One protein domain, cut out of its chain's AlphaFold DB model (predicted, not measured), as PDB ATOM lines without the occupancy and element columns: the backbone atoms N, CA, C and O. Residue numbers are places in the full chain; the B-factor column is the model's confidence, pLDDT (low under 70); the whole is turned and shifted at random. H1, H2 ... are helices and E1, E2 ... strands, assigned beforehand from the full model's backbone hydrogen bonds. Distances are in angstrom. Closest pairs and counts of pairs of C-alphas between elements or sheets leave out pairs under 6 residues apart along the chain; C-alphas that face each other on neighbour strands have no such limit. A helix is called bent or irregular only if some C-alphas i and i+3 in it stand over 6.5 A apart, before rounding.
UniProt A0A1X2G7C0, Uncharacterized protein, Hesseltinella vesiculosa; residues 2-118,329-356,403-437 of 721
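Overview. This is residues 2 to 118, 329 to 356 and 403 to 437 of the 721 residues of an uncharacterized protein of Hesseltinella vesiculosa (UniProt A0A1X2G7C0). A two-stranded hairpin, E1 and E2, sits in the middle; the long helix H1 runs past E1, and H2 and H6 pack on the later end of H1. H3 and H4 lie near each other away from H1, and residues 348 to 356 and 31 to 39 stick out. The printed part has 180 residues, with six named helices and two antiparallel strands in the order H1 E1 E2 H2 H3 H4 H5 H6; the class is mixed, though under half of the residues are in named elements. It is compact, radius of gyration of the C-alphas 18.3 A, spanning 56 by 48 by 43 A.

Arrangement. H1, residues 2 to 27, comes closest to E1, residues 44 to 52, at the C-alphas of Asn 20 and Leu 44, 6.4 A. E1 bends by 56 degrees at residue 49 and forms a hairpin with E2, residues 63 to 70, with N 48 and O 67 3.0 A apart, within hydrogen-bond range. Residues 19 to 23 of H1 touch H2, residues 73 to 84, about perpendicular, only just, at 70.3 degrees; the closest C-alphas, of Leu 23 and Ile 79, are 7.3 A apart. H3, residues 102 to 110, is close to but not clearly touching H4, residues 336 to 339: the closest C-alphas, of Asp 109 and Ile 338, are 7.0 A apart. H5, residues 346 to 350, touches no helix. Residues 22 to 26 of H1 touch H6, residues 426 to 436, at a steep tilt of 45 degrees, the same way; the closest C-alphas, of Ser 26 and Val 433, are 5.9 A apart. Every O i to N i+4 pair is within range in H1, H3, H5 and H6, 6 of 8 in H2; H4 is too short for one.

Along the chain. H1 runs 37.4 A from C-alpha 2 at (-9.471, -11.149, 9.535). E1 is 21.7 A long, E2 22.2 A, H2 17.9 A, and H6 15.3 A, ending at (29.007, -28.629, 16.957). H2 is irregular: C-alphas 74 and 77 are 7.1 A apart.

Size, cuts and confidence. The C-alphas farthest apart, of Pro 354 and Asn 427, are 58.2 A apart. Residues 119 to 328 and 357 to 402 are not printed, with gaps of 32.1 A and 19.9 A between C-alphas. The links H1 to E1 and H2 to H3 are long. Low pLDDT, under 70, includes residues 28 to 41 and 403 to 422.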
ATOM      1  N   SER A   2      -9.852  -9.733   9.332       56.19
ATOM      2  CA  SER A   2      -9.471 -11.149   9.535       56.19
ATOM      3  C   SER A   2      -8.282 -11.568   8.665       56.19
ATOM      4  O   SER A   2      -7.292 -12.079   9.164       56.19
ATOM      5  N   ASP A   3      -8.333 -11.217   7.383       58.09
ATOM      6  CA  ASP A   3      -7.394 -11.551   6.311       58.09
ATOM      7  C   ASP A   3      -5.918 -11.317   6.700       58.09
ATOM      8  O   ASP A   3      -5.071 -12.188   6.511       58.09
ATOM      9  N   ASN A   4      -5.612 -10.161   7.304       71.06
ATOM     10  CA  ASN A   4      -4.252  -9.808   7.730       71.06
ATOM     11  C   ASN A   4      -3.831 -10.545   9.012       71.06
ATOM     12  O   ASN A   4      -2.653 -10.844   9.190       71.06
ATOM     13  N   GLN A   5      -4.779 -10.836   9.907       69.56
ATOM     14  CA  GLN A   5      -4.525 -11.599  11.131       69.56
ATOM     15  C   GLN A   5      -4.309 -13.083  10.805       69.56
ATOM     16  O   GLN A   5      -3.400 -13.704  11.347       69.56
ATOM     17  N   GLU A   6      -5.072 -13.635   9.862       72.69
ATOM     18  CA  GLU A   6      -4.884 -14.980   9.317       72.69
ATOM     19  C   GLU A   6      -3.576 -15.119   8.534       72.69
ATOM     20  O   GLU A   6      -2.903 -16.140   8.660       72.69
ATOM     21  N   ALA A   7      -3.190 -14.114   7.738       77.19
ATOM     22  CA  ALA A   7      -1.890 -14.100   7.065       77.19
ATOM     23  C   ALA A   7      -0.743 -14.162   8.088       77.19
ATOM     24  O   ALA A   7       0.098 -15.058   8.012       77.19
ATOM     25  N   MET A   8      -0.787 -13.306   9.113       77.75
ATOM     26  CA  MET A   8       0.192 -13.297  10.203       77.75
ATOM     27  C   MET A   8       0.201 -14.620  10.994       77.75
ATOM     28  O   MET A   8       1.269 -15.132  11.319       77.75
ATOM     29  N   GLN A   9      -0.961 -15.236  11.252       77.00
ATOM     30  CA  GLN A   9      -1.045 -16.573  11.864       77.00
ATOM     31  C   GLN A   9      -0.343 -17.642  11.014       77.00
ATOM     32  O   GLN A   9       0.399 -18.461  11.557       77.00
ATOM     33  N   ARG A  10      -0.538 -17.624   9.688       78.94
ATOM     34  CA  ARG A  10       0.100 -18.569   8.753       78.94
ATOM     35  C   ARG A  10       1.620 -18.376   8.704       78.94
ATOM     36  O   ARG A  10       2.343 -19.367   8.674       78.94
ATOM     37  N   GLU A  11       2.106 -17.136   8.741       83.56
ATOM     38  CA  GLU A  11       3.542 -16.821   8.763       83.56
ATOM     39  C   GLU A  11       4.214 -17.251  10.074       83.56
ATOM     40  O   GLU A  11       5.207 -17.978  10.040       83.56
ATOM     41  N   VAL A  12       3.636 -16.900  11.231       85.25
ATOM     42  CA  VAL A  12       4.153 -17.316  12.550       85.25
ATOM     43  C   VAL A  12       4.125 -18.845  12.701       85.25
ATOM     44  O   VAL A  12       5.051 -19.429  13.270       85.25
ATOM     45  N   TYR A  13       3.113 -19.518  12.144       82.62
ATOM     46  CA  TYR A  13       3.049 -20.980  12.137       82.62
ATOM     47  C   TYR A  13       4.091 -21.621  11.203       82.62
ATOM     48  O   TYR A  13       4.795 -22.535  11.628       82.62
ATOM     49  N   GLN A  14       4.268 -21.113   9.977       84.88
ATOM     50  CA  GLN A  14       5.311 -21.573   9.045       84.88
ATOM     51  C   GLN A  14       6.722 -21.404   9.641       84.88
ATOM     52  O   GLN A  14       7.562 -22.300   9.504       84.88
ATOM     53  N   PHE A  15       6.969 -20.292  10.340       89.25
ATOM     54  CA  PHE A  15       8.195 -20.055  11.104       89.25
ATOM     55  C   PHE A  15       8.380 -21.107  12.208       89.25
ATOM     56  O   PHE A  15       9.419 -21.766  12.254       89.25
ATOM     57  N   GLY A  16       7.360 -21.347  13.040       87.69
ATOM     58  CA  GLY A  16       7.413 -22.348  14.113       87.69
ATOM     59  C   GLY A  16       7.618 -23.784  13.619       87.69
ATOM     60  O   GLY A  16       8.436 -24.516  14.174       87.69
ATOM     61  N   VAL A  17       6.948 -24.178  12.533       84.19
ATOM     62  CA  VAL A  17       7.138 -25.482  11.874       84.19
ATOM     63  C   VAL A  17       8.569 -25.625  11.339       84.19
ATOM     64  O   VAL A  17       9.187 -26.679  11.502       84.19
ATOM     65  N   SER A  18       9.130 -24.560  10.758       88.06
ATOM     66  CA  SER A  18      10.504 -24.551  10.240       88.06
ATOM     67  C   SER A  18      11.550 -24.594  11.365       88.06
ATOM     68  O   SER A  18      12.479 -25.396  11.299       88.06
ATOM     69  N   LEU A  19      11.365 -23.829  12.448       89.88
ATOM     70  CA  LEU A  19      12.228 -23.866  13.636       89.88
ATOM     71  C   LEU A  19      12.189 -25.236  14.331       89.88
ATOM     72  O   LEU A  19      13.240 -25.807  14.615       89.88
ATOM     73  N   ASN A  20      11.003 -25.819  14.540       88.00
ATOM     74  CA  ASN A  20      10.883 -27.160  15.124       88.00
ATOM     75  C   ASN A  20      11.551 -28.227  14.233       88.00
ATOM     76  O   ASN A  20      12.127 -29.189  14.743       88.00
ATOM     77  N   LYS A  21      11.530 -28.050  12.902       84.75
ATOM     78  CA  LYS A  21      12.248 -28.932  11.974       84.75
ATOM     79  C   LYS A  21      13.771 -28.761  12.054       84.75
ATOM     80  O   LYS A  21      14.473 -29.769  12.070       84.75
ATOM     81  N   ALA A  22      14.280 -27.534  12.149       88.00
ATOM     82  CA  ALA A  22      15.710 -27.254  12.312       88.00
ATOM     83  C   ALA A  22      16.274 -27.794  13.646       88.00
ATOM     84  O   ALA A  22      17.377 -28.348  13.691       88.00
ATOM     85  N   LEU A  23      15.490 -27.726  14.728       87.12
ATOM     86  CA  LEU A  23      15.838 -28.352  16.009       87.12
ATOM     87  C   LEU A  23      15.902 -29.880  15.880       87.12
ATOM     88  O   LEU A  23      16.933 -30.472  16.199       87.12
ATOM     89  N   GLN A  24      14.891 -30.508  15.267       84.56
ATOM     90  CA  GLN A  24      14.927 -31.944  14.972       84.56
ATOM     91  C   GLN A  24      16.159 -32.344  14.139       84.56
ATOM     92  O   GLN A  24      16.765 -33.383  14.392       84.56
ATOM     93  N   LEU A  25      16.544 -31.551  13.134       83.38
ATOM     94  CA  LEU A  25      17.715 -31.846  12.301       83.38
ATOM     95  C   LEU A  25      19.036 -31.774  13.082       83.38
ATOM     96  O   LEU A  25      19.933 -32.558  12.789       83.38
ATOM     97  N   SER A  26      19.145 -30.908  14.095       83.31
ATOM     98  CA  SER A  26      20.368 -30.782  14.905       83.31
ATOM     99  C   SER A  26      20.500 -31.827  16.030       83.31
ATOM    100  O   SER A  26      21.620 -32.227  16.334       83.31
ATOM    101  N   ASP A  27      19.407 -32.355  16.602       76.69
ATOM    102  CA  ASP A  27      19.490 -33.434  17.617       76.69
ATOM    103  C   ASP A  27      19.983 -34.769  17.057       76.69
ATOM    104  O   ASP A  27      20.697 -35.517  17.729       76.69
ATOM    105  N   ASN A  28      19.590 -35.091  15.821       58.91
ATOM    106  CA  ASN A  28      19.842 -36.402  15.214       58.91
ATOM    107  C   ASN A  28      21.337 -36.717  15.010       58.91
ATOM    108  O   ASN A  28      21.676 -37.849  14.665       58.91
ATOM    109  N   CYS A  29      22.224 -35.741  15.222       53.78
ATOM    110  CA  CYS A  29      23.670 -35.890  15.089       53.78
ATOM    111  C   CYS A  29      24.417 -35.936  16.433       53.78
ATOM    112  O   CYS A  29      25.534 -36.438  16.467       53.78
ATOM    113  N   THR A  30      23.809 -35.497  17.543       51.97
ATOM    114  CA  THR A  30      24.395 -35.615  18.896       51.97
ATOM    115  C   THR A  30      23.898 -36.842  19.666       51.97
ATOM    116  O   THR A  30      24.520 -37.240  20.651       51.97
ATOM    117  N   ARG A  31      22.799 -37.482  19.235       52.41
ATOM    118  CA  ARG A  31      22.243 -38.688  19.878       52.41
ATOM    119  C   ARG A  31      22.079 -39.824  18.870       52.41
ATOM    120  O   ARG A  31      21.071 -39.919  18.175       52.41
ATOM    121  N   ALA A  32      23.072 -40.709  18.817       45.41
ATOM    122  CA  ALA A  32      23.051 -41.872  17.937       45.41
ATOM    123  C   ALA A  32      21.846 -42.797  18.218       45.41
ATOM    124  O   ALA A  32      21.666 -43.282  19.333       45.41
ATOM    125  N   ALA A  33      21.070 -43.079  17.168       48.59
ATOM    126  CA  ALA A  33      20.116 -44.189  17.068       48.59
ATOM    127  C   ALA A  33      19.058 -44.336  18.192       48.59
ATOM    128  O   ALA A  33      18.858 -45.427  18.726       48.59
ATOM    129  N   VAL A  34      18.279 -43.283  18.464       47.75
ATOM    130  CA  VAL A  34      16.923 -43.467  19.028       47.75
ATOM    131  C   VAL A  34      15.981 -43.922  17.893       47.75
ATOM    132  O   VAL A  34      16.031 -43.336  16.807       47.75
ATOM    133  N   PRO A  35      15.146 -44.968  18.072       45.75
ATOM    134  CA  PRO A  35      14.239 -45.436  17.024       45.75
ATOM    135  C   PRO A  35      13.193 -44.377  16.644       45.75
ATOM    136  O   PRO A  35      12.726 -43.599  17.474       45.75
ATOM    137  N   LYS A  36      12.813 -44.362  15.361       44.56
ATOM    138  CA  LYS A  36      11.859 -43.400  14.794       44.56
ATOM    139  C   LYS A  36      10.413 -43.758  15.145       44.56
ATOM    140  O   LYS A  36       9.715 -44.355  14.322       44.56
ATOM    141  N   ASP A  37       9.945 -43.319  16.307       45.09
ATOM    142  CA  ASP A  37       8.512 -43.068  16.467       45.09
ATOM    143  C   ASP A  37       8.071 -42.017  15.439       45.09
ATOM    144  O   ASP A  37       8.759 -41.028  15.182       45.09
ATOM    145  N   GLN A  38       6.934 -42.263  14.786       49.28
ATOM    146  CA  GLN A  38       6.517 -41.485  13.610       49.28
ATOM    147  C   GLN A  38       5.901 -40.122  13.973       49.28
ATOM    148  O   GLN A  38       5.746 -39.263  13.104       49.28
ATOM    149  N   ASN A  39       5.618 -39.888  15.258       51.69
ATOM    150  CA  ASN A  39       5.372 -38.551  15.787       51.69
ATOM    151  C   ASN A  39       6.708 -37.806  15.901       51.69
ATOM    152  O   ASN A  39       7.527 -38.106  16.767       51.69
ATOM    153  N   GLY A  40       6.924 -36.820  15.029       62.81
ATOM    154  CA  GLY A  40       8.108 -35.965  15.097       62.81
ATOM    155  C   GLY A  40       8.195 -35.222  16.433       62.81
ATOM    156  O   GLY A  40       7.211 -34.634  16.876       62.81
ATOM    157  N   MET A  41       9.381 -35.243  17.050       69.50
ATOM    158  CA  MET A  41       9.645 -34.583  18.332       69.50
ATOM    159  C   MET A  41       9.239 -33.102  18.314       69.50
ATOM    160  O   MET A  41       9.511 -32.369  17.357       69.50
ATOM    161  N   VAL A  42       8.581 -32.681  19.393       80.50
ATOM    162  CA  VAL A  42       8.120 -31.309  19.607       80.50
ATOM    163  C   VAL A  42       9.083 -30.625  20.569       80.50
ATOM    164  O   VAL A  42       9.311 -31.111  21.673       80.50
ATOM    165  N   TYR A  43       9.632 -29.495  20.137       86.75
ATOM    166  CA  TYR A  43      10.569 -28.663  20.893       86.75
ATOM    167  C   TYR A  43       9.930 -27.346  21.322       86.75
ATOM    168  O   TYR A  43      10.263 -26.800  22.372       86.75
ATOM    169  N   LEU A  44       9.005 -26.836  20.504       88.56
ATOM    170  CA  LEU A  44       8.284 -25.592  20.737       88.56
ATOM    171  C   LEU A  44       6.909 -25.892  21.339       88.56
ATOM    172  O   LEU A  44       6.140 -26.665  20.772       88.56
ATOM    173  N   ALA A  45       6.582 -25.248  22.456       86.12
ATOM    174  CA  ALA A  45       5.250 -25.306  23.049       86.12
ATOM    175  C   ALA A  45       4.274 -24.371  22.309       86.12
ATOM    176  O   ALA A  45       3.165 -24.774  21.956       86.12
ATOM    177  N   ALA A  46       4.700 -23.133  22.044       86.81
ATOM    178  CA  ALA A  46       3.914 -22.110  21.355       86.81
ATOM    179  C   ALA A  46       4.806 -20.977  20.824       86.81
ATOM    180  O   ALA A  46       5.922 -20.771  21.301       86.81
ATOM    181  N   ILE A  47       4.277 -20.187  19.890       89.69
ATOM    182  CA  ILE A  47       4.820 -18.867  19.540       89.69
ATOM    183  C   ILE A  47       3.689 -17.845  19.647       89.69
ATOM    184  O   ILE A  47       2.567 -18.123  19.213       89.69
ATOM    185  N   VAL A  48       3.992 -16.694  20.250       88.44
ATOM    186  CA  VAL A  48       3.036 -15.620  20.548       88.44
ATOM    187  C   VAL A  48       3.582 -14.275  20.078       88.44
ATOM    188  O   VAL A  48       4.757 -13.977  20.283       88.44
ATOM    189  N   VAL A  49       2.730 -13.450  19.463       88.44
ATOM    190  CA  VAL A  49       3.072 -12.062  19.110       88.44
ATOM    191  C   VAL A  49       2.922 -11.172  20.344       88.44
ATOM    192  O   VAL A  49       1.846 -11.124  20.943       88.44
ATOM    193  N   THR A  50       3.982 -10.455  20.708       89.88
ATOM    194  CA  THR A  50       4.015  -9.505  21.832       89.88
ATOM    195  C   THR A  50       4.453  -8.118  21.360       89.88
ATOM    196  O   THR A  50       4.978  -7.967  20.256       89.88
ATOM    197  N   LYS A  51       4.252  -7.088  22.189       89.25
ATOM    198  CA  LYS A  51       4.826  -5.747  21.998       89.25
ATOM    199  C   LYS A  51       5.811  -5.394  23.112       89.25
ATOM    200  O   LYS A  51       5.648  -5.825  24.255       89.25
ATOM    201  N   GLY A  52       6.820  -4.601  22.765       89.12
ATOM    202  CA  GLY A  52       7.860  -4.127  23.676       89.12
ATOM    203  C   GLY A  52       8.651  -2.965  23.078       89.12
ATOM    204  O   GLY A  52       8.335  -2.486  21.992       89.12
ATOM    205  N   ILE A  53       9.684  -2.512  23.784       88.31
ATOM    206  CA  ILE A  53      10.600  -1.448  23.345       88.31
ATOM    207  C   ILE A  53      12.026  -2.016  23.438       88.31
ATOM    208  O   ILE A  53      12.355  -2.591  24.478       88.31
ATOM    209  N   PRO A  54      12.881  -1.902  22.403       90.06
ATOM    210  CA  PRO A  54      14.262  -2.370  22.499       90.06
ATOM    211  C   PRO A  54      15.037  -1.583  23.566       90.06
ATOM    212  O   PRO A  54      15.058  -0.357  23.540       90.06
ATOM    213  N   PHE A  55      15.710  -2.278  24.487       89.19
ATOM    214  CA  PHE A  55      16.494  -1.632  25.551       89.19
ATOM    215  C   PHE A  55      17.833  -1.044  25.061       89.19
ATOM    216  O   PHE A  55      18.350  -0.093  25.640       89.19
ATOM    217  N   TYR A  56      18.416  -1.610  23.999       89.88
ATOM    218  CA  TYR A  56      19.683  -1.133  23.440       89.88
ATOM    219  C   TYR A  56      19.441  -0.058  22.374       89.88
ATOM    220  O   TYR A  56      18.948  -0.343  21.281       89.88
ATOM    221  N   GLY A  57      19.826   1.177  22.699       88.50
ATOM    222  CA  GLY A  57      19.553   2.381  21.909       88.50
ATOM    223  C   GLY A  57      18.402   3.205  22.494       88.50
ATOM    224  O   GLY A  57      17.744   2.784  23.441       88.50
ATOM    225  N   TYR A  58      18.170   4.396  21.944       85.12
ATOM    226  CA  TYR A  58      17.051   5.251  22.342       85.12
ATOM    227  C   TYR A  58      15.866   5.019  21.399       85.12
ATOM    228  O   TYR A  58      15.935   5.364  20.221       85.12
ATOM    229  N   HIS A  59      14.791   4.415  21.914       82.88
ATOM    230  CA  HIS A  59      13.605   4.029  21.141       82.88
ATOM    231  C   HIS A  59      12.341   4.554  21.822       82.88
ATOM    232  O   HIS A  59      12.072   4.212  22.973       82.88
ATOM    233  N   ILE A  60      11.552   5.366  21.112       78.44
ATOM    234  CA  ILE A  60      10.324   5.979  21.656       78.44
ATOM    235  C   ILE A  60       9.058   5.174  21.292       78.44
ATOM    236  O   ILE A  60       8.045   5.240  21.990       78.44
ATOM    237  N   GLN A  61       9.111   4.398  20.203       79.00
ATOM    238  CA  GLN A  61       7.991   3.611  19.676       79.00
ATOM    239  C   GLN A  61       8.026   2.150  20.148       79.00
ATOM    240  O   GLN A  61       9.088   1.533  20.234       79.00
ATOM    241  N   GLN A  62       6.843   1.575  20.388       84.19
ATOM    242  CA  GLN A  62       6.687   0.139  20.625       84.19
ATOM    243  C   GLN A  62       6.817  -0.648  19.313       84.19
ATOM    244  O   GLN A  62       6.269  -0.260  18.282       84.19
ATOM    245  N   GLN A  63       7.505  -1.785  19.372       87.44
ATOM    246  CA  GLN A  63       7.719  -2.713  18.262       87.44
ATOM    247  C   GLN A  63       7.107  -4.084  18.592       87.44
ATOM    248  O   GLN A  63       6.930  -4.432  19.763       87.44
ATOM    249  N   THR A  64       6.769  -4.865  17.565       89.19
ATOM    250  CA  THR A  64       6.221  -6.225  17.715       89.19
ATOM    251  C   THR A  64       7.313  -7.287  17.663       89.19
ATOM    252  O   THR A  64       8.119  -7.293  16.734       89.19
ATOM    253  N   PHE A  65       7.272  -8.232  18.597       92.69
ATOM    254  CA  PHE A  65       8.218  -9.339  18.732       92.69
ATOM    255  C   PHE A  65       7.490 -10.691  18.709       92.69
ATOM    256  O   PHE A  65       6.279 -10.768  18.923       92.69
ATOM    257  N   LEU A  66       8.236 -11.773  18.467       92.50
ATOM    258  CA  LEU A  66       7.749 -13.147  18.609       92.50
ATOM    259  C   LEU A  66       8.344 -13.765  19.880       92.50
ATOM    260  O   LEU A  66       9.536 -14.071  19.917       92.50
ATOM    261  N   LYS A  67       7.522 -13.979  20.913       93.44
ATOM    262  CA  LYS A  67       7.919 -14.733  22.110       93.44
ATOM    263  C   LYS A  67       7.767 -16.226  21.818       93.44
ATOM    264  O   LYS A  67       6.663 -16.715  21.569       93.44
ATOM    265  N   ILE A  68       8.898 -16.930  21.796       93.06
ATOM    266  CA  ILE A  68       8.998 -18.357  21.467       93.06
ATOM    267  C   ILE A  68       9.069 -19.148  22.775       93.06
ATOM    268  O   ILE A  68      10.033 -19.021  23.525       93.06
ATOM    269  N   TYR A  69       8.069 -19.988  23.029       91.94
ATOM    270  CA  TYR A  69       8.035 -20.895  24.174       91.94
ATOM    271  C   TYR A  69       8.565 -22.260  23.737       91.94
ATOM    272  O   TYR A  69       8.021 -22.874  22.815       91.94
ATOM    273  N   TYR A  70       9.612 -22.745  24.397       91.81
ATOM    274  CA  TYR A  70      10.283 -24.009  24.095       91.81
ATOM    275  C   TYR A  70      10.380 -24.879  25.355       91.81
ATOM    276  O   TYR A  70      10.392 -24.370  26.471       91.81
ATOM    277  N   ILE A  71      10.363 -26.200  25.171       89.69
ATOM    278  CA  ILE A  71      10.077 -27.169  26.244       89.69
ATOM    279  C   ILE A  71      11.311 -27.464  27.110       89.69
ATOM    280  O   ILE A  71      11.185 -27.708  28.307       89.69
ATOM    281  N   ASN A  72      12.504 -27.451  26.515       91.12
ATOM    282  CA  ASN A  72      13.757 -27.821  27.170       91.12
ATOM    283  C   ASN A  72      14.694 -26.599  27.275       91.12
ATOM    284  O   ASN A  72      15.180 -26.132  26.242       91.12
ATOM    285  N   PRO A  73      15.019 -26.100  28.484       93.31
ATOM    286  CA  PRO A  73      15.845 -24.900  28.646       93.31
ATOM    287  C   PRO A  73      17.277 -25.060  28.106       93.31
ATOM    288  O   PRO A  73      17.913 -24.064  27.762       93.31
ATOM    289  N   ALA A  74      17.784 -26.291  27.957       90.62
ATOM    290  CA  ALA A  74      19.107 -26.533  27.377       90.62
ATOM    291  C   ALA A  74      19.195 -26.155  25.881       90.62
ATOM    292  O   ALA A  74      20.269 -25.785  25.405       90.62
ATOM    293  N   ASP A  75      18.078 -26.172  25.144       90.62
ATOM    294  CA  ASP A  75      18.066 -25.887  23.702       90.62
ATOM    295  C   ASP A  75      18.183 -24.388  23.370       90.62
ATOM    296  O   ASP A  75      18.395 -24.026  22.212       90.62
ATOM    297  N   ARG A  76      18.147 -23.512  24.385       92.38
ATOM    298  CA  ARG A  76      18.313 -22.049  24.290       92.38
ATOM    299  C   ARG A  76      19.461 -21.622  23.366       92.38
ATOM    300  O   ARG A  76      19.269 -20.778  22.490       92.38
ATOM    301  N   LEU A  77      20.650 -22.211  23.532       91.31
ATOM    302  CA  LEU A  77      21.828 -21.867  22.719       91.31
ATOM    303  C   LEU A  77      21.683 -22.341  21.266       91.31
ATOM    304  O   LEU A  77      22.013 -21.596  20.347       91.31
ATOM    305  N   ARG A  78      21.118 -23.535  21.050       90.62
ATOM    306  CA  ARG A  78      20.868 -24.098  19.713       90.62
ATOM    307  C   ARG A  78      19.856 -23.254  18.938       90.62
ATOM    308  O   ARG A  78      20.102 -22.914  17.786       90.62
ATOM    309  N   ILE A  79      18.755 -22.863  19.586       92.31
ATOM    310  CA  ILE A  79      17.739 -21.955  19.029       92.31
ATOM    311  C   ILE A  79      18.390 -20.625  18.619       92.31
ATOM    312  O   ILE A  79      18.203 -20.170  17.492       92.31
ATOM    313  N   THR A  80      19.201 -20.042  19.506       93.75
ATOM    314  CA  THR A  80      19.934 -18.784  19.267       93.75
ATOM    315  C   THR A  80      20.852 -18.885  18.043       93.75
ATOM    316  O   THR A  80      20.846 -17.995  17.195       93.75
ATOM    317  N   GLU A  81      21.609 -19.979  17.911       91.75
ATOM    318  CA  GLU A  81      22.559 -20.178  16.812       91.75
ATOM    319  C   GLU A  81      21.865 -20.411  15.455       91.75
ATOM    320  O   GLU A  81      22.257 -19.819  14.448       91.75
ATOM    321  N   ILE A  82      20.803 -21.226  15.426       92.38
ATOM    322  CA  ILE A  82      20.017 -21.515  14.214       92.38
ATOM    323  C   ILE A  82      19.349 -20.235  13.677       92.38
ATOM    324  O   ILE A  82      19.368 -19.987  12.468       92.38
ATOM    325  N   LEU A  83      18.797 -19.405  14.571       93.31
ATOM    326  CA  LEU A  83      18.199 -18.108  14.233       93.31
ATOM    327  C   LEU A  83      19.249 -17.104  13.727       93.31
ATOM    328  O   LEU A  83      19.038 -16.459  12.697       93.31
ATOM    329  N   GLY A  84      20.400 -17.021  14.403       90.81
ATOM    330  CA  GLY A  84      21.484 -16.097  14.059       90.81
ATOM    331  C   GLY A  84      22.210 -16.420  12.747       90.81
ATOM    332  O   GLY A  84      22.675 -15.503  12.076       90.81
ATOM    333  N   LYS A  85      22.279 -17.695  12.330       88.31
ATOM    334  CA  LYS A  85      22.857 -18.090  11.025       88.31
ATOM    335  C   LYS A  85      21.852 -18.076   9.861       88.31
ATOM    336  O   LYS A  85      22.230 -18.402   8.740       88.31
ATOM    337  N   GLY A  86      20.588 -17.709  10.097       86.75
ATOM    338  CA  GLY A  86      19.577 -17.560   9.041       86.75
ATOM    339  C   GLY A  86      19.110 -18.864   8.382       86.75
ATOM    340  O   GLY A  86      18.563 -18.830   7.282       86.75
ATOM    341  N   ALA A  87      19.290 -20.013   9.046       86.00
ATOM    342  CA  ALA A  87      18.933 -21.336   8.511       86.00
ATOM    343  C   ALA A  87      17.413 -21.564   8.350       86.00
ATOM    344  O   ALA A  87      16.988 -22.555   7.753       86.00
ATOM    345  N   ILE A  88      16.590 -20.666   8.899       87.62
ATOM    346  CA  ILE A  88      15.124 -20.690   8.848       87.62
ATOM    347  C   ILE A  88      14.657 -19.576   7.915       87.62
ATOM    348  O   ILE A  88      15.013 -18.416   8.116       87.62
ATOM    349  N   MET A  89      13.834 -19.925   6.919       83.75
ATOM    350  CA  MET A  89      13.224 -18.977   5.964       83.75
ATOM    351  C   MET A  89      14.228 -18.081   5.196       83.75
ATOM    352  O   MET A  89      13.822 -17.107   4.569       83.75
ATOM    353  N   ASN A  90      15.521 -18.430   5.210       84.31
ATOM    354  CA  ASN A  90      16.649 -17.661   4.669       84.31
ATOM    355  C   ASN A  90      16.754 -16.226   5.232       84.31
ATOM    356  O   ASN A  90      17.260 -15.319   4.572       84.31
ATOM    357  N   THR A  91      16.295 -16.024   6.469       88.00
ATOM    358  CA  THR A  91      16.299 -14.732   7.171       88.00
ATOM    359  C   THR A  91      17.065 -14.840   8.484       88.00
ATOM    360  O   THR A  91      16.724 -15.657   9.337       88.00
ATOM    361  N   VAL A  92      18.085 -13.997   8.669       92.06
ATOM    362  CA  VAL A  92      18.799 -13.865   9.949       92.06
ATOM    363  C   VAL A  92      17.889 -13.169  10.959       92.06
ATOM    364  O   VAL A  92      17.462 -12.037  10.737       92.06
ATOM    365  N   PHE A  93      17.614 -13.834  12.081       93.44
ATOM    366  CA  PHE A  93      16.837 -13.273  13.185       93.44
ATOM    367  C   PHE A  93      17.767 -12.924  14.345       93.44
ATOM    368  O   PHE A  93      18.520 -13.781  14.802       93.44
ATOM    369  N   GLN A  94      17.676 -11.697  14.864       92.50
ATOM    370  CA  GLN A  94      18.342 -11.300  16.107       92.50
ATOM    371  C   GLN A  94      17.578 -11.874  17.316       92.50
ATOM    372  O   GLN A  94      16.428 -11.483  17.531       92.50
ATOM    373  N   PRO A  95      18.176 -12.756  18.138       94.50
ATOM    374  CA  PRO A  95      17.540 -13.234  19.361       94.50
ATOM    375  C   PRO A  95      17.632 -12.169  20.460       94.50
ATOM    376  O   PRO A  95      18.686 -11.561  20.663       94.50
ATOM    377  N   TYR A  96      16.541 -11.969  21.196       94.25
ATOM    378  CA  TYR A  96      16.474 -11.095  22.372       94.25
ATOM    379  C   TYR A  96      16.403 -11.947  23.644       94.25
ATOM    380  O   TYR A  96      15.932 -13.081  23.599       94.25
ATOM    381  N   GLU A  97      16.927 -11.431  24.763       93.38
ATOM    382  CA  GLU A  97      16.922 -12.055  26.109       93.38
ATOM    383  C   GLU A  97      17.537 -13.467  26.252       93.38
ATOM    384  O   GLU A  97      17.711 -13.948  27.369       93.38
ATOM    385  N   ALA A  98      17.994 -14.098  25.166       91.81
ATOM    386  CA  ALA A  98      18.542 -15.459  25.127       91.81
ATOM    387  C   ALA A  98      19.812 -15.702  25.980       91.81
ATOM    388  O   ALA A  98      20.274 -16.837  26.102       91.81
ATOM    389  N   HIS A  99      20.377 -14.654  26.584       91.56
ATOM    390  CA  HIS A  99      21.478 -14.744  27.543       91.56
ATOM    391  C   HIS A  99      21.003 -15.087  28.969       91.56
ATOM    392  O   HIS A  99      21.766 -15.695  29.726       91.56
ATOM    393  N   LEU A 100      19.754 -14.763  29.328       93.38
ATOM    394  CA  LEU A 100      19.158 -15.063  30.635       93.38
ATOM    395  C   LEU A 100      18.941 -16.574  30.799       93.38
ATOM    396  O   LEU A 100      18.585 -17.260  29.836       93.38
ATOM    397  N   SER A 101      19.191 -17.115  31.995       94.44
ATOM    398  CA  SER A 101      18.880 -18.519  32.296       94.44
ATOM    399  C   SER A 101      17.386 -18.698  32.577       94.44
ATOM    400  O   SER A 101      16.687 -17.731  32.882       94.44
ATOM    401  N   PHE A 102      16.894 -19.933  32.486       94.81
ATOM    402  CA  PHE A 102      15.486 -20.249  32.736       94.81
ATOM    403  C   PHE A 102      15.068 -19.912  34.176       94.81
ATOM    404  O   PHE A 102      14.000 -19.354  34.404       94.81
ATOM    405  N   GLU A 103      15.944 -20.181  35.140       95.25
ATOM    406  CA  GLU A 103      15.731 -19.917  36.565       95.25
ATOM    407  C   GLU A 103      15.661 -18.409  36.840       95.25
ATOM    408  O   GLU A 103      14.820 -17.952  37.610       95.25
ATOM    409  N   LEU A 104      16.508 -17.622  36.163       95.19
ATOM    410  CA  LEU A 104      16.495 -16.164  36.256       95.19
ATOM    411  C   LEU A 104      15.246 -15.563  35.596       95.19
ATOM    412  O   LEU A 104      14.629 -14.675  36.177       95.19
ATOM    413  N   GLN A 105      14.841 -16.059  34.421       94.44
ATOM    414  CA  GLN A 105      13.578 -15.660  33.786       94.44
ATOM    415  C   GLN A 105      12.382 -15.977  34.692       94.44
ATOM    416  O   GLN A 105      11.537 -15.116  34.899       94.44
ATOM    417  N   PHE A 106      12.352 -17.163  35.305       94.69
ATOM    418  CA  PHE A 106      11.312 -17.553  36.254       94.69
ATOM    419  C   PHE A 106      11.273 -16.646  37.497       94.69
ATOM    420  O   PHE A 106      10.197 -16.211  37.896       94.69
ATOM    421  N   PHE A 107      12.416 -16.289  38.089       95.44
ATOM    422  CA  PHE A 107      12.434 -15.363  39.230       95.44
ATOM    423  C   PHE A 107      11.971 -13.944  38.855       95.44
ATOM    424  O   PHE A 107      11.275 -13.307  39.645       95.44
ATOM    425  N   LEU A 108      12.297 -13.466  37.649       93.38
ATOM    426  CA  LEU A 108      11.855 -12.159  37.148       93.38
ATOM    427  C   LEU A 108      10.352 -12.136  36.818       93.38
ATOM    428  O   LEU A 108       9.641 -11.262  37.311       93.38
ATOM    429  N   ASP A 109       9.855 -13.109  36.046       93.75
ATOM    430  CA  ASP A 109       8.445 -13.204  35.628       93.75
ATOM    431  C   ASP A 109       7.484 -13.391  36.821       93.75
ATOM    432  O   ASP A 109       6.320 -12.983  36.750       93.75
ATOM    433  N   TYR A 110       7.966 -13.995  37.918       94.06
ATOM    434  CA  TYR A 110       7.160 -14.316  39.102       94.06
ATOM    435  C   TYR A 110       7.464 -13.464  40.341       94.06
ATOM    436  O   TYR A 110       6.831 -13.675  41.374       94.06
ATOM    437  N   ASN A 111       8.359 -12.472  40.237       93.88
ATOM    438  CA  ASN A 111       8.750 -11.583  41.339       93.88
ATOM    439  C   ASN A 111       9.252 -12.353  42.581       93.88
ATOM    440  O   ASN A 111       8.796 -12.125  43.702       93.88
ATOM    441  N   LEU A 112      10.157 -13.310  42.360       93.94
ATOM    442  CA  LEU A 112      10.713 -14.176  43.401       93.94
ATOM    443  C   LEU A 112      12.151 -13.773  43.738       93.94
ATOM    444  O   LEU A 112      12.977 -13.554  42.849       93.94
ATOM    445  N   TYR A 113      12.466 -13.742  45.031       91.38
ATOM    446  CA  TYR A 113      13.796 -13.420  45.543       91.38
ATOM    447  C   TYR A 113      14.386 -14.603  46.320       91.38
ATOM    448  O   TYR A 113      13.679 -15.404  46.932       91.38
ATOM    449  N   GLY A 114      15.714 -14.737  46.291       90.62
ATOM    450  CA  GLY A 114      16.405 -15.782  47.044       90.62
ATOM    451  C   GLY A 114      16.298 -15.543  48.551       90.62
ATOM    452  O   GLY A 114      16.662 -14.468  49.018       90.62
ATOM    453  N   MET A 115      15.870 -16.567  49.297       89.25
ATOM    454  CA  MET A 115      15.605 -16.520  50.749       89.25
ATOM    455  C   MET A 115      14.424 -15.618  51.165       89.25
ATOM    456  O   MET A 115      14.371 -15.177  52.310       89.25
ATOM    457  N   ASP A 116      13.477 -15.387  50.253       89.44
ATOM    458  CA  ASP A 116      12.213 -14.682  50.507       89.44
ATOM    459  C   ASP A 116      11.004 -15.641  50.412       89.44
ATOM    460  O   ASP A 116      11.147 -16.810  50.034       89.44
ATOM    461  N   TRP A 117       9.813 -15.170  50.781       90.38
ATOM    462  CA  TRP A 117       8.585 -15.966  50.794       90.38
ATOM    463  C   TRP A 117       7.990 -16.169  49.395       90.38
ATOM    464  O   TRP A 117       7.941 -15.255  48.574       90.38
ATOM    465  N   ILE A 118       7.479 -17.378  49.147       93.25
ATOM    466  CA  ILE A 118       6.661 -17.691  47.969       93.25
ATOM    467  C   ILE A 118       5.205 -17.767  48.426       93.25
ATOM    468  O   ILE A 118       4.814 -18.710  49.117       93.25
ATOM    469  N   ASP A 329      -2.631  -1.839  20.462       70.94
ATOM    470  CA  ASP A 329      -3.254  -1.920  21.791       70.94
ATOM    471  C   ASP A 329      -3.833  -3.310  22.096       70.94
ATOM    472  O   ASP A 329      -3.719  -3.789  23.220       70.94
ATOM    473  N   SER A 330      -4.324  -4.006  21.066       75.56
ATOM    474  CA  SER A 330      -4.786  -5.403  21.136       75.56
ATOM    475  C   SER A 330      -3.653  -6.427  21.365       75.56
ATOM    476  O   SER A 330      -3.874  -7.510  21.922       75.56
ATOM    477  N   VAL A 331      -2.423  -6.090  20.955       81.12
ATOM    478  CA  VAL A 331      -1.246  -6.954  21.124       81.12
ATOM    479  C   VAL A 331      -0.807  -6.913  22.588       81.12
ATOM    480  O   VAL A 331      -0.671  -5.836  23.174       81.12
ATOM    481  N   MET A 332      -0.578  -8.089  23.173       84.00
ATOM    482  CA  MET A 332      -0.158  -8.218  24.570       84.00
ATOM    483  C   MET A 332       1.270  -7.701  24.795       84.00
ATOM    484  O   MET A 332       2.139  -7.835  23.930       84.00
ATOM    485  N   THR A 333       1.537  -7.146  25.973       88.62
ATOM    486  CA  THR A 333       2.891  -6.759  26.398       88.62
ATOM    487  C   THR A 333       3.746  -7.975  26.768       88.62
ATOM    488  O   THR A 333       3.247  -9.094  26.929       88.62
ATOM    489  N   ALA A 334       5.056  -7.770  26.934       88.94
ATOM    490  CA  ALA A 334       5.956  -8.807  27.440       88.94
ATOM    491  C   ALA A 334       5.512  -9.347  28.817       88.94
ATOM    492  O   ALA A 334       5.525 -10.562  29.017       88.94
ATOM    493  N   HIS A 335       5.034  -8.482  29.718       89.50
ATOM    494  CA  HIS A 335       4.528  -8.870  31.039       89.50
ATOM    495  C   HIS A 335       3.198  -9.640  30.952       89.50
ATOM    496  O   HIS A 335       3.077 -10.735  31.501       89.50
ATOM    497  N   GLN A 336       2.226  -9.142  30.179       86.94
ATOM    498  CA  GLN A 336       0.948  -9.836  29.950       86.94
ATOM    499  C   GLN A 336       1.143 -11.223  29.314       86.94
ATOM    500  O   GLN A 336       0.399 -12.158  29.605       86.94
ATOM    501  N   SER A 337       2.170 -11.382  28.471       88.81
ATOM    502  CA  SER A 337       2.438 -12.646  27.779       88.81
ATOM    503  C   SER A 337       2.771 -13.823  28.697       88.81
ATOM    504  O   SER A 337       2.597 -14.962  28.278       88.81
ATOM    505  N   ILE A 338       3.200 -13.575  29.940       88.69
ATOM    506  CA  ILE A 338       3.511 -14.617  30.933       88.69
ATOM    507  C   ILE A 338       2.292 -15.534  31.165       88.69
ATOM    508  O   ILE A 338       2.441 -16.742  31.339       88.69
ATOM    509  N   GLU A 339       1.081 -14.977  31.080       86.75
ATOM    510  CA  GLU A 339      -0.190 -15.689  31.274       86.75
ATOM    511  C   GLU A 339      -0.750 -16.308  29.979       86.75
ATOM    512  O   GLU A 339      -1.767 -16.996  30.012       86.75
ATOM    513  N   ALA A 340      -0.110 -16.107  28.820       84.25
ATOM    514  CA  ALA A 340      -0.673 -16.465  27.510       84.25
ATOM    515  C   ALA A 340      -0.865 -17.978  27.272       84.25
ATOM    516  O   ALA A 340      -1.501 -18.366  26.291       84.25
ATOM    517  N   LEU A 341      -0.303 -18.824  28.143       84.88
ATOM    518  CA  LEU A 341      -0.463 -20.283  28.137       84.88
ATOM    519  C   LEU A 341      -1.253 -20.808  29.353       84.88
ATOM    520  O   LEU A 341      -1.305 -22.019  29.569       84.88
ATOM    521  N   TYR A 342      -1.847 -19.926  30.162       86.00
ATOM    522  CA  TYR A 342      -2.686 -20.328  31.290       86.00
ATOM    523  C   TYR A 342      -4.062 -20.840  30.815       86.00
ATOM    524  O   TYR A 342      -4.532 -20.447  29.744       86.00
ATOM    525  N   PRO A 343      -4.741 -21.706  31.595       82.56
ATOM    526  CA  PRO A 343      -6.083 -22.179  31.259       82.56
ATOM    527  C   PRO A 343      -7.124 -21.051  31.247       82.56
ATOM    528  O   PRO A 343      -7.077 -20.134  32.070       82.56
ATOM    529  N   SER A 344      -8.118 -21.161  30.363       76.25
ATOM    530  CA  SER A 344      -9.189 -20.172  30.163       76.25
ATOM    531  C   SER A 344      -9.982 -19.837  31.426       76.25
ATOM    532  O   SER A 344     -10.493 -18.726  31.576       76.25
ATOM    533  N   GLU A 345     -10.068 -20.772  32.368       76.81
ATOM    534  CA  GLU A 345     -10.826 -20.600  33.601       76.81
ATOM    535  C   GLU A 345     -10.035 -19.802  34.654       76.81
ATOM    536  O   GLU A 345     -10.641 -19.293  35.597       76.81
ATOM    537  N   TYR A 346      -8.715 -19.603  34.483       80.81
ATOM    538  CA  TYR A 346      -7.860 -18.874  35.433       80.81
ATOM    539  C   TYR A 346      -8.288 -17.411  35.581       80.81
ATOM    540  O   TYR A 346      -8.387 -16.895  36.693       80.81
ATOM    541  N   ALA A 347      -8.648 -16.768  34.465       74.88
ATOM    542  CA  ALA A 347      -9.193 -15.410  34.455       74.88
ATOM    543  C   ALA A 347     -10.440 -15.288  35.350       74.88
ATOM    544  O   ALA A 347     -10.591 -14.325  36.102       74.88
ATOM    545  N   SER A 348     -11.319 -16.295  35.294       77.25
ATOM    546  CA  SER A 348     -12.529 -16.374  36.123       77.25
ATOM    547  C   SER A 348     -12.240 -16.795  37.564       77.25
ATOM    548  O   SER A 348     -12.992 -16.419  38.456       77.25
ATOM    549  N   PHE A 349     -11.180 -17.571  37.798       77.19
ATOM    550  CA  PHE A 349     -10.724 -17.987  39.122       77.19
ATOM    551  C   PHE A 349     -10.172 -16.794  39.908       77.19
ATOM    552  O   PHE A 349     -10.727 -16.469  40.953       77.19
ATOM    553  N   ILE A 350      -9.168 -16.084  39.376       77.50
ATOM    554  CA  ILE A 350      -8.555 -14.908  40.022       77.50
ATOM    555  C   ILE A 350      -9.595 -13.830  40.344       77.50
ATOM    556  O   ILE A 350      -9.640 -13.337  41.467       77.50
ATOM    557  N   THR A 351     -10.497 -13.530  39.403       73.25
ATOM    558  CA  THR A 351     -11.534 -12.491  39.569       73.25
ATOM    559  C   THR A 351     -12.562 -12.824  40.667       73.25
ATOM    560  O   THR A 351     -13.320 -11.954  41.081       73.25
ATOM    561  N   ARG A 352     -12.619 -14.072  41.155       71.62
ATOM    562  CA  ARG A 352     -13.519 -14.486  42.250       71.62
ATOM    563  C   ARG A 352     -12.876 -14.429  43.636       71.62
ATOM    564  O   ARG A 352     -13.603 -14.599  44.612       71.62
ATOM    565  N   GLN A 353     -11.562 -14.220  43.742       67.50
ATOM    566  CA  GLN A 353     -10.872 -14.305  45.030       67.50
ATOM    567  C   GLN A 353     -10.950 -12.967  45.787       67.50
ATOM    568  O   GLN A 353     -10.417 -11.962  45.311       67.50
ATOM    569  N   PRO A 354     -11.569 -12.920  46.985       54.44
ATOM    570  CA  PRO A 354     -11.969 -11.668  47.641       54.44
ATOM    571  C   PRO A 354     -10.810 -10.850  48.238       54.44
ATOM    572  O   PRO A 354     -11.045  -9.811  48.845       54.44
ATOM    573  N   PHE A 355      -9.564 -11.312  48.105       52.75
ATOM    574  CA  PHE A 355      -8.393 -10.701  48.745       52.75
ATOM    575  C   PHE A 355      -7.630  -9.708  47.845       52.75
ATOM    576  O   PHE A 355      -6.711  -9.044  48.315       52.75
ATOM    577  N   LEU A 356      -7.993  -9.594  46.559       51.69
ATOM    578  CA  LEU A 356      -7.213  -8.850  45.552       51.69
ATOM    579  C   LEU A 356      -7.702  -7.416  45.266       51.69
ATOM    580  O   LEU A 356      -7.006  -6.672  44.579       51.69
ATOM    581  N   SER A 403      -9.856 -10.627  27.306       39.09
ATOM    582  CA  SER A 403      -9.898 -10.153  25.908       39.09
ATOM    583  C   SER A 403      -8.801 -10.742  25.011       39.09
ATOM    584  O   SER A 403      -8.971 -10.820  23.792       39.09
ATOM    585  N   HIS A 404      -7.683 -11.197  25.582       43.03
ATOM    586  CA  HIS A 404      -6.494 -11.572  24.807       43.03
ATOM    587  C   HIS A 404      -6.494 -12.997  24.223       43.03
ATOM    588  O   HIS A 404      -5.572 -13.332  23.480       43.03
ATOM    589  N   TYR A 405      -7.541 -13.807  24.424       41.50
ATOM    590  CA  TYR A 405      -7.681 -15.127  23.775       41.50
ATOM    591  C   TYR A 405      -7.799 -15.074  22.234       41.50
ATOM    592  O   TYR A 405      -7.678 -16.103  21.564       41.50
ATOM    593  N   HIS A 406      -7.962 -13.879  21.654       40.84
ATOM    594  CA  HIS A 406      -7.864 -13.635  20.210       40.84
ATOM    595  C   HIS A 406      -6.432 -13.411  19.684       40.84
ATOM    596  O   HIS A 406      -6.248 -13.300  18.467       40.84
ATOM    597  N   ASN A 407      -5.412 -13.357  20.548       48.59
ATOM    598  CA  ASN A 407      -4.026 -13.194  20.106       48.59
ATOM    599  C   ASN A 407      -3.472 -14.445  19.399       48.59
ATOM    600  O   ASN A 407      -3.969 -15.567  19.530       48.59
ATOM    601  N   ILE A 408      -2.438 -14.222  18.585       51.34
ATOM    602  CA  ILE A 408      -1.860 -15.222  17.681       51.34
ATOM    603  C   ILE A 408      -1.056 -16.249  18.487       51.34
ATOM    604  O   ILE A 408       0.120 -16.056  18.767       51.34
ATOM    605  N   LEU A 409      -1.729 -17.339  18.856       55.81
ATOM    606  CA  LEU A 409      -1.165 -18.530  19.489       55.81
ATOM    607  C   LEU A 409      -0.900 -19.601  18.427       55.81
ATOM    608  O   LEU A 409      -1.799 -20.371  18.077       55.81
ATOM    609  N   ALA A 410       0.333 -19.654  17.922       52.41
ATOM    610  CA  ALA A 410       0.791 -20.699  17.010       52.41
ATOM    611  C   ALA A 410       1.218 -21.956  17.789       52.41
ATOM    612  O   ALA A 410       2.398 -22.294  17.873       52.41
ATOM    613  N   THR A 411       0.249 -22.650  18.390       55.31
ATOM    614  CA  THR A 411       0.455 -23.981  18.981       55.31
ATOM    615  C   THR A 411       0.614 -25.020  17.860       55.31
ATOM    616  O   THR A 411      -0.222 -25.031  16.950       55.31
ATOM    617  N   PRO A 412       1.608 -25.936  17.902       49.56
ATOM    618  CA  PRO A 412       1.863 -26.904  16.825       49.56
ATOM    619  C   PRO A 412       0.643 -27.726  16.377       49.56
ATOM    620  O   PRO A 412       0.513 -28.052  15.197       49.56
ATOM    621  N   SER A 413      -0.265 -28.020  17.313       53.56
ATOM    622  CA  SER A 413      -1.512 -28.765  17.108       53.56
ATOM    623  C   SER A 413      -2.657 -27.954  16.490       53.56
ATOM    624  O   SER A 413      -3.502 -28.542  15.821       53.56
ATOM    625  N   ARG A 414      -2.711 -26.629  16.693       51.59
ATOM    626  CA  ARG A 414      -3.880 -25.789  16.355       51.59
ATOM    627  C   ARG A 414      -4.052 -25.552  14.853       51.59
ATOM    628  O   ARG A 414      -5.169 -25.340  14.396       51.59
ATOM    629  N   PHE A 415      -2.954 -25.581  14.099       50.94
ATOM    630  CA  PHE A 415      -2.909 -25.165  12.692       50.94
ATOM    631  C   PHE A 415      -2.377 -26.247  11.741       50.94
ATOM    632  O   PHE A 415      -1.956 -25.937  10.628       50.94
ATOM    633  N   LYS A 416      -2.430 -27.524  12.151       54.78
ATOM    634  CA  LYS A 416      -1.911 -28.679  11.391       54.78
ATOM    635  C   LYS A 416      -2.359 -28.705   9.922       54.78
ATOM    636  O   LYS A 416      -1.578 -29.084   9.054       54.78
ATOM    637  N   ASP A 417      -3.577 -28.243   9.653       51.44
ATOM    638  CA  ASP A 417      -4.209 -28.259   8.331       51.44
ATOM    639  C   ASP A 417      -3.935 -26.990   7.486       51.44
ATOM    640  O   ASP A 417      -4.457 -26.857   6.381       51.44
ATOM    641  N   MET A 418      -3.126 -26.039   7.983       53.31
ATOM    642  CA  MET A 418      -2.889 -24.726   7.351       53.31
ATOM    643  C   MET A 418      -1.482 -24.518   6.758       53.31
ATOM    644  O   MET A 418      -1.231 -23.464   6.167       53.31
ATOM    645  N   CYS A 419      -0.549 -25.468   6.902       49.72
ATOM    646  CA  CYS A 419       0.851 -25.258   6.500       49.72
ATOM    647  C   CYS A 419       1.183 -25.663   5.057       49.72
ATOM    648  O   CYS A 419       0.644 -26.620   4.501       49.72
ATOM    649  N   LYS A 420       2.188 -24.980   4.498       56.41
ATOM    650  CA  LYS A 420       3.018 -25.496   3.400       56.41
ATOM    651  C   LYS A 420       4.135 -26.378   3.987       56.41
ATOM    652  O   LYS A 420       4.234 -26.556   5.198       56.41
ATOM    653  N   THR A 421       4.995 -26.935   3.137       62.53
ATOM    654  CA  THR A 421       6.216 -27.630   3.580       62.53
ATOM    655  C   THR A 421       7.119 -26.708   4.407       62.53
ATOM    656  O   THR A 421       7.237 -25.523   4.097       62.53
ATOM    657  N   ALA A 422       7.789 -27.255   5.429       67.62
ATOM    658  CA  ALA A 422       8.785 -26.531   6.222       67.62
ATOM    659  C   ALA A 422       9.896 -25.938   5.334       67.62
ATOM    660  O   ALA A 422      10.306 -26.559   4.353       67.62
ATOM    661  N   THR A 423      10.389 -24.751   5.689       78.25
ATOM    662  CA  THR A 423      11.381 -23.983   4.918       78.25
ATOM    663  C   THR A 423      12.647 -23.783   5.745       78.25
ATOM    664  O   THR A 423      12.755 -22.822   6.513       78.25
ATOM    665  N   VAL A 424      13.578 -24.726   5.598       79.81
ATOM    666  CA  VAL A 424      14.873 -24.796   6.291       79.81
ATOM    667  C   VAL A 424      15.964 -25.018   5.243       79.81
ATOM    668  O   VAL A 424      15.755 -25.802   4.318       79.81
ATOM    669  N   ASP A 425      17.110 -24.351   5.375       80.62
ATOM    670  CA  ASP A 425      18.272 -24.608   4.516       80.62
ATOM    671  C   ASP A 425      19.106 -25.768   5.085       80.62
ATOM    672  O   ASP A 425      19.842 -25.615   6.065       80.62
ATOM    673  N   ASP A 426      18.990 -26.942   4.460       80.62
ATOM    674  CA  ASP A 426      19.716 -28.154   4.856       80.62
ATOM    675  C   ASP A 426      21.251 -28.006   4.749       80.62
ATOM    676  O   ASP A 426      21.980 -28.703   5.456       80.62
ATOM    677  N   ASN A 427      21.776 -27.082   3.931       82.19
ATOM    678  CA  ASN A 427      23.220 -26.831   3.832       82.19
ATOM    679  C   ASN A 427      23.713 -26.003   5.022       82.19
ATOM    680  O   ASN A 427      24.741 -26.336   5.615       82.19
ATOM    681  N   ILE A 428      22.976 -24.952   5.402       81.31
ATOM    682  CA  ILE A 428      23.295 -24.145   6.592       81.31
ATOM    683  C   ILE A 428      23.125 -25.002   7.857       81.31
ATOM    684  O   ILE A 428      23.988 -24.984   8.734       81.31
ATOM    685  N   MET A 429      22.080 -25.834   7.930       84.38
ATOM    686  CA  MET A 429      21.941 -26.826   9.004       84.38
ATOM    687  C   MET A 429      23.077 -27.861   9.000       84.38
ATOM    688  O   MET A 429      23.574 -28.234  10.063       84.38
ATOM    689  N   GLY A 430      23.544 -28.285   7.823       75.62
ATOM    690  CA  GLY A 430      24.683 -29.189   7.674       75.62
ATOM    691  C   GLY A 430      26.018 -28.597   8.144       75.62
ATOM    692  O   GLY A 430      26.845 -29.334   8.682       75.62
ATOM    693  N   THR A 431      26.243 -27.285   7.993       81.25
ATOM    694  CA  THR A 431      27.438 -26.619   8.547       81.25
ATOM    695  C   THR A 431      27.304 -26.354  10.045       81.25
ATOM    696  O   THR A 431      28.264 -26.600  10.769       81.25
ATOM    697  N   LEU A 432      26.115 -25.960  10.525       81.38
ATOM    698  CA  LEU A 432      25.771 -25.858  11.953       81.38
ATOM    699  C   LEU A 432      26.124 -27.140  12.714       81.38
ATOM    700  O   LEU A 432      26.920 -27.097  13.651       81.38
ATOM    701  N   VAL A 433      25.586 -28.276  12.265       78.00
ATOM    702  CA  VAL A 433      25.827 -29.595  12.867       78.00
ATOM    703  C   VAL A 433      27.316 -29.939  12.886       78.00
ATOM    704  O   VAL A 433      27.830 -30.340  13.926       78.00
ATOM    705  N   LYS A 434      28.030 -29.738  11.770       74.00
ATOM    706  CA  LYS A 434      29.477 -29.998  11.708       74.00
ATOM    707  C   LYS A 434      30.264 -29.125  12.685       74.00
ATOM    708  O   LYS A 434      31.155 -29.637  13.340       74.00
ATOM    709  N   SER A 435      29.902 -27.850  12.853       69.12
ATOM    710  CA  SER A 435      30.561 -26.960  13.825       69.12
ATOM    711  C   SER A 435      30.270 -27.279  15.301       69.12
ATOM    712  O   SER A 435      30.921 -26.712  16.172       69.12
ATOM    713  N   GLN A 436      29.311 -28.166  15.596       63.06
ATOM    714  CA  GLN A 436      29.007 -28.629  16.957       63.06
ATOM    715  C   GLN A 436      29.679 -29.973  17.301       63.06
ATOM    716  O   GLN A 436      29.714 -30.352  18.471       63.06
ATOM    717  N   ILE A 437      30.232 -30.680  16.307       59.31
ATOM    718  CA  ILE A 437      31.047 -31.882  16.499       59.31
ATOM    719  C   ILE A 437      32.512 -31.436  16.493       59.31
ATOM    720  O   ILE A 437      33.082 -31.195  15.435       59.31
TER     721      ILE A 437